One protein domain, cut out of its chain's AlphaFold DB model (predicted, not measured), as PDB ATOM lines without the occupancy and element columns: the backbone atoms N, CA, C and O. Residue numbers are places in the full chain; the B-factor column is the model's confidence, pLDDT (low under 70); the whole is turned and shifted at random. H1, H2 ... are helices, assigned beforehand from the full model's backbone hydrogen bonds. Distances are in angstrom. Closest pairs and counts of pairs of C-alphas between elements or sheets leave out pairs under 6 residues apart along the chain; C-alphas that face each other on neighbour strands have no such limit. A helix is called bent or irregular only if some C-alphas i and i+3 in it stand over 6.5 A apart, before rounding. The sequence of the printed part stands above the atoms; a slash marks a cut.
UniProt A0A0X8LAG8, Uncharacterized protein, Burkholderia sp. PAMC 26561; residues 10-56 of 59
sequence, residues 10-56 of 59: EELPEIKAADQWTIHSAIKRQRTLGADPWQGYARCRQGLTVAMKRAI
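What this domain is: This is residues 10 to 56 of the 59 residues of an uncharacterized protein of Burkholderia sp. PAMC 26561 (UniProt A0A0X8LAG8). H2, the longest helix, sits in the curved end of an open hook of chain, with the short helix H1 across a gap from it and a long free arm, residues 38 to 56, reaching away to a third short helix, H3, near its far end. There is no packed core: no helix touches another, and the arm makes much of the length. The printed part has 47 residues with three named helices, in the order H1, H2, H3, and no named strand; the class is all helix, though helices hold 20 of the 47 residues. The whole is extended, with a radius of gyration of the C-alphas of 16.4 A, and elongated, spanning 44 by 24 by 19 A.

Where its parts are: H2 is residues 23 to 32, 14.9 A from first to last C-alpha, beginning at C-alpha 23 (52.685, 51.862, 23.527). H1 is residues 10 to 14, 8.4 A long, from C-alpha 10 at (38.047, 34.180, 24.319). It is irregular: C-alphas 10 and 13 are 7.1 A apart. H3 is residues 50 to 54, 6.2 A long, ending at C-alpha 54 (37.742, 26.342, 52.978).

How they stand to each other: H2 is apart from H1, with no C-alpha of the one within 8 A of the other. By the same measure H2 and H3 are apart, and so are H1 and H3. In H3 every O i to N i+4 pair is within hydrogen-bond range; in H2 4 of 6 are, and in H1 0 of 1, beside 1 of 2 O i to N i+3 pairs.

The domain as a whole: The two C-alphas farthest apart, those of His 24 and Arg 54, are 44.8 A apart. The link from H2 to H3, residues 33 to 49, is long; the link from H1 to H2, 8 residues, is short. The printed part has no cut. Its mean pLDDT is 95.1, and no printed residue is under 70.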
ATOM      1  N   GLU A  10      38.131  34.849  25.618       95.00
ATOM      2  CA  GLU A  10      38.047  34.180  24.319       95.00
ATOM      3  C   GLU A  10      39.265  34.464  23.426       95.00
ATOM      4  O   GLU A  10      39.588  33.648  22.572       95.00
ATOM      5  N   GLU A  11      39.960  35.590  23.634       94.00
ATOM      6  CA  GLU A  11      41.171  35.958  22.883       94.00
ATOM      7  C   GLU A  11      42.428  35.251  23.418       94.00
ATOM      8  O   GLU A  11      43.442  35.189  22.724       94.00
ATOM      9  N   LEU A  12      42.392  34.724  24.651       95.62
ATOM     10  CA  LEU A  12      43.564  34.150  25.324       95.62
ATOM     11  C   LEU A  12      44.283  33.055  24.506       95.62
ATOM     12  O   LEU A  12      45.513  33.104  24.450       95.62
ATOM     13  N   PRO A  13      43.590  32.107  23.840       97.31
ATOM     14  CA  PRO A  13      44.251  31.079  23.030       97.31
ATOM     15  C   PRO A  13      45.027  31.627  21.824       97.31
ATOM     16  O   PRO A  13      45.895  30.940  21.292       97.31
ATOM     17  N   GLU A  14      44.717  32.845  21.376       95.50
ATOM     18  CA  GLU A  14      45.342  33.482  20.211       95.50
ATOM     19  C   GLU A  14      46.552  34.354  20.589       95.50
ATOM     20  O   GLU A  14      47.299  34.808  19.714       95.50
ATOM     21  N   ILE A  15      46.763  34.596  21.888       95.62
ATOM     22  CA  ILE A  15      47.887  35.387  22.393       95.62
ATOM     23  C   ILE A  15      49.191  34.620  22.192       95.62
ATOM     24  O   ILE A  15      49.351  33.492  22.654       95.62
ATOM     25  N   LYS A  16      50.153  35.258  21.519       96.12
ATOM     26  CA  LYS A  16      51.437  34.639  21.158       96.12
ATOM     27  C   LYS A  16      52.539  34.947  22.163       96.12
ATOM     28  O   LYS A  16      53.437  34.132  22.341       96.12
ATOM     29  N   ALA A  17      52.486  36.119  22.792       95.81
ATOM     30  CA  ALA A  17      53.447  36.540  23.803       95.81
ATOM     31  C   ALA A  17      52.827  37.551  24.774       95.81
ATOM     32  O   ALA A  17      51.903  38.287  24.421       95.81
ATOM     33  N   ALA A  18      53.356  37.608  25.998       95.25
ATOM     34  CA  ALA A  18      52.884  38.534  27.029       95.25
ATOM     35  C   ALA A  18      53.245  40.007  26.736       95.25
ATOM     36  O   ALA A  18      52.582  40.912  27.236       95.25
ATOM     37  N   ASP A  19      54.261  40.248  25.908       95.81
ATOM     38  CA  ASP A  19      54.816  41.558  25.545       95.81
ATOM     39  C   ASP A  19      54.463  41.990  24.109       95.81
ATOM     40  O   ASP A  19      55.007  42.962  23.591       95.81
ATOM     41  N   GLN A  20      53.511  41.318  23.451       95.75
ATOM     42  CA  GLN A  20      53.196  41.556  22.035       95.75
ATOM     43  C   GLN A  20      52.633  42.963  21.715       95.75
ATOM     44  O   GLN A  20      52.422  43.298  20.545       95.75
ATOM     45  N   TRP A  21      52.377  43.797  22.731       96.50
ATOM     46  CA  TRP A  21      51.922  45.178  22.567       96.50
ATOM     47  C   TRP A  21      52.908  46.196  23.129       96.50
ATOM     48  O   TRP A  21      53.225  46.214  24.315       96.50
ATOM     49  N   THR A  22      53.275  47.140  22.265       96.62
ATOM     50  CA  THR A  22      54.011  48.356  22.616       96.62
ATOM     51  C   THR A  22      53.032  49.509  22.831       96.62
ATOM     52  O   THR A  22      51.880  49.436  22.397       96.62
ATOM     53  N   ILE A  23      53.491  50.626  23.406       93.44
ATOM     54  CA  ILE A  23      52.685  51.862  23.527       93.44
ATOM     55  C   ILE A  23      52.059  52.278  22.179       93.44
ATOM     56  O   ILE A  23      50.894  52.674  22.122       93.44
ATOM     57  N   HIS A  24      52.803  52.144  21.079       92.88
ATOM     58  CA  HIS A  24      52.341  52.544  19.747       92.88
ATOM     59  C   HIS A  24      51.242  51.620  19.206       92.88
ATOM     60  O   HIS A  24      50.240  52.091  18.663       92.88
ATOM     61  N   SER A  25      51.399  50.298  19.356       95.38
ATOM     62  CA  SER A  25      50.406  49.332  18.867       95.38
ATOM     63  C   SER A  25      49.178  49.233  19.777       95.38
ATOM     64  O   SER A  25      48.081  48.949  19.288       95.38
ATOM     65  N   ALA A  26      49.325  49.541  21.067       94.88
ATOM     66  CA  ALA A  26      48.248  49.547  22.051       94.88
ATOM     67  C   ALA A  26      47.119  50.525  21.705       94.88
ATOM     68  O   ALA A  26      45.949  50.150  21.750       94.88
ATOM     69  N   ILE A  27      47.452  51.748  21.276       93.06
ATOM     70  CA  ILE A  27      46.453  52.752  20.868       93.06
ATOM     71  C   ILE A  27      45.656  52.253  19.660       93.06
ATOM     72  O   ILE A  27      44.430  52.380  19.625       93.06
ATOM     73  N   LYS A  28      46.341  51.659  18.673       94.00
ATOM     74  CA  LYS A  28      45.688  51.078  17.495       94.00
ATOM     75  C   LYS A  28      44.721  49.972  17.912       94.00
ATOM     76  O   LYS A  28      43.572  50.001  17.486       94.00
ATOM     77  N   ARG A  29      45.161  49.053  18.779       93.62
ATOM     78  CA  ARG A  29      44.311  47.983  19.312       93.62
ATOM     79  C   ARG A  29      43.091  48.537  20.037       93.62
ATOM     80  O   ARG A  29      41.981  48.112  19.742       93.62
ATOM     81  N   GLN A  30      43.273  49.502  20.937       92.25
ATOM     82  CA  GLN A  30      42.166  50.055  21.717       92.25
ATOM     83  C   GLN A  30      41.062  50.629  20.820       92.25
ATOM     84  O   GLN A  30      39.884  50.474  21.119       92.25
ATOM     85  N   ARG A  31      41.435  51.240  19.688       92.75
ATOM     86  CA  ARG A  31      40.482  51.775  18.702       92.75
ATOM     87  C   ARG A  31      39.760  50.700  17.889       92.75
ATOM     88  O   ARG A  31      38.702  50.986  17.344       92.75
ATOM     89  N   THR A  32      40.326  49.500  17.771       92.19
ATOM     90  CA  THR A  32      39.703  48.381  17.044       92.19
ATOM     91  C   THR A  32      38.798  47.522  17.922       92.19
ATOM     92  O   THR A  32      38.025  46.724  17.398       92.19
ATOM     93  N   LEU A  33      38.887  47.655  19.250       91.50
ATOM     94  CA  LEU A  33      38.031  46.911  20.169       91.50
ATOM     95  C   LEU A  33      36.593  47.434  20.075       91.50
ATOM     96  O   LEU A  33      36.330  48.607  20.320       91.50
ATOM     97  N   GLY A  34      35.648  46.545  19.759       89.25
ATOM     98  CA  GLY A  34      34.220  46.888  19.725       89.25
ATOM     99  C   GLY A  34      33.599  47.103  21.112       89.25
ATOM    100  O   GLY A  34      32.534  47.697  21.226       89.25
ATOM    101  N   ALA A  35      34.257  46.621  22.168       90.81
ATOM    102  CA  ALA A  35      33.873  46.827  23.558       90.81
ATOM    103  C   ALA A  35      35.107  46.717  24.459       90.81
ATOM    104  O   ALA A  35      36.073  46.035  24.110       90.81
ATOM    105  N   ASP A  36      35.046  47.351  25.628       93.50
ATOM    106  CA  ASP A  36      36.063  47.219  26.670       93.50
ATOM    107  C   ASP A  36      36.141  45.756  27.166       93.50
ATOM    108  O   ASP A  36      35.136  45.238  27.660       93.50
ATOM    109  N   PRO A  37      37.298  45.069  27.068       95.69
ATOM    110  CA  PRO A  37      37.468  43.713  27.591       95.69
ATOM    111  C   PRO A  37      37.203  43.592  29.095       95.69
ATOM    112  O   PRO A  37      36.865  42.513  29.575       95.69
ATOM    113  N   TRP A  38      37.334  44.688  29.845       95.75
ATOM    114  CA  TRP A  38      37.045  44.753  31.279       95.75
ATOM    115  C   TRP A  38      35.664  45.335  31.584       95.75
ATOM    116  O   TRP A  38      35.391  45.782  32.704       95.75
ATOM    117  N   GLN A  39      34.750  45.313  30.613       95.25
ATOM    118  CA  GLN A  39      33.384  45.765  30.823       95.25
ATOM    119  C   GLN A  39      32.763  45.090  32.058       95.25
ATOM    120  O   GLN A  39      32.667  43.872  32.165       95.25
ATOM    121  N   GLY A  40      32.299  45.911  33.004       94.94
ATOM    122  CA  GLY A  40      31.699  45.436  34.253       94.94
ATOM    123  C   GLY A  40      32.670  45.267  35.421       94.94
ATOM    124  O   GLY A  40      32.189  45.116  36.544       94.94
ATOM    125  N   TYR A  41      33.984  45.412  35.211       95.94
ATOM    126  CA  TYR A  41      34.999  45.364  36.271       95.94
ATOM    127  C   TYR A  41      34.634  46.279  37.450       95.94
ATOM    128  O   TYR A  41      34.469  45.820  38.577       95.94
ATOM    129  N   ALA A  42      34.365  47.560  37.174       95.62
ATOM    130  CA  ALA A  42      34.027  48.539  38.210       95.62
ATOM    131  C   ALA A  42      32.685  48.268  38.919       95.62
ATOM    132  O   ALA A  42      32.474  48.741  40.038       95.62
ATOM    133  N   ARG A  43      31.771  47.514  38.292       97.12
ATOM    134  CA  ARG A  43      30.468  47.146  38.875       97.12
ATOM    135  C   ARG A  43      30.538  45.877  39.715       97.12
ATOM    136  O   ARG A  43      29.686  45.668  40.571       97.12
ATOM    137  N   CYS A  44      31.527  45.028  39.467       96.06
ATOM    138  CA  CYS A  44      31.633  43.753  40.141       96.06
ATOM    139  C   CYS A  44      31.954  43.962  41.631       96.06
ATOM    140  O   CYS A  44      32.876  44.695  41.994       96.06
ATOM    141  N   ARG A  45      31.164  43.340  42.509       96.31
ATOM    142  CA  ARG A  45      31.418  43.271  43.953       96.31
ATOM    143  C   ARG A  45      31.301  41.813  44.367       96.31
ATOM    144  O   ARG A  45      30.200  41.280  44.442       96.31
ATOM    145  N   GLN A  46      32.441  41.172  44.590       95.69
ATOM    146  CA  GLN A  46      32.522  39.778  45.017       95.69
ATOM    147  C   GLN A  46      33.330  39.715  46.313       95.69
ATOM    148  O   GLN A  46      34.443  40.233  46.376       95.69
ATOM    149  N   GLY A  47      32.745  39.133  47.359       95.62
ATOM    150  CA  GLY A  47      33.419  38.895  48.635       95.62
ATOM    151  C   GLY A  47      33.961  37.471  48.723       95.62
ATOM    152  O   GLY A  47      33.443  36.562  48.078       95.62
ATOM    153  N   LEU A  48      34.978  37.260  49.562       95.75
ATOM    154  CA  LEU A  48      35.478  35.917  49.865       95.75
ATOM    155  C   LEU A  48      34.459  35.158  50.719       95.75
ATOM    156  O   LEU A  48      34.231  35.503  51.882       95.75
ATOM    157  N   THR A  49      33.864  34.110  50.156       96.56
ATOM    158  CA  THR A  49      32.896  33.273  50.877       96.56
ATOM    159  C   THR A  49      33.594  32.273  51.798       96.56
ATOM    160  O   THR A  49      34.763  31.930  51.611       96.56
ATOM    161  N   VAL A  50      32.856  31.744  52.779       97.00
ATOM    162  CA  VAL A  50      33.348  30.659  53.645       97.00
ATOM    163  C   VAL A  50      33.753  29.434  52.817       97.00
ATOM    164  O   VAL A  50      34.780  28.824  53.098       97.00
ATOM    165  N   ALA A  51      32.989  29.099  51.773       97.00
ATOM    166  CA  ALA A  51      33.310  27.985  50.883       97.00
ATOM    167  C   ALA A  51      34.643  28.201  50.146       97.00
ATOM    168  O   ALA A  51      35.462  27.290  50.100       97.00
ATOM    169  N   MET A  52      34.898  29.415  49.644       97.19
ATOM    170  CA  MET A  52      36.158  29.746  48.962       97.19
ATOM    171  C   MET A  52      37.364  29.673  49.900       97.19
ATOM    172  O   MET A  52      38.402  29.161  49.503       97.19
ATOM    173  N   LYS A  53      37.228  30.142  51.149       97.00
ATOM    174  CA  LYS A  53      38.303  30.049  52.152       97.00
ATOM    175  C   LYS A  53      38.629  28.598  52.502       97.00
ATOM    176  O   LYS A  53      39.794  28.215  52.510       97.00
ATOM    177  N   ARG A  54      37.592  27.780  52.709       96.62
ATOM    178  CA  ARG A  54      37.742  26.342  52.978       96.62
ATOM    179  C   ARG A  54      38.383  25.591  51.814       96.62
ATOM    180  O   ARG A  54      39.145  24.672  52.061       96.62
ATOM    181  N   ALA A  55      38.107  25.987  50.571       96.94
ATOM    182  CA  ALA A  55      38.687  25.346  49.389       96.94
ATOM    183  C   ALA A  55      40.220  25.485  49.290       96.94
ATOM    184  O   ALA A  55      40.835  24.759  48.514       96.94
ATOM    185  N   ILE A  56      40.823  26.408  50.048       96.25
ATOM    186  CA  ILE A  56      42.272  26.660  50.079       96.25
ATOM    187  C   ILE A  56      42.857  26.577  51.501       96.25
ATOM    188  O   ILE A  56      43.903  27.164  51.764       96.25
TER     189      ILE A  56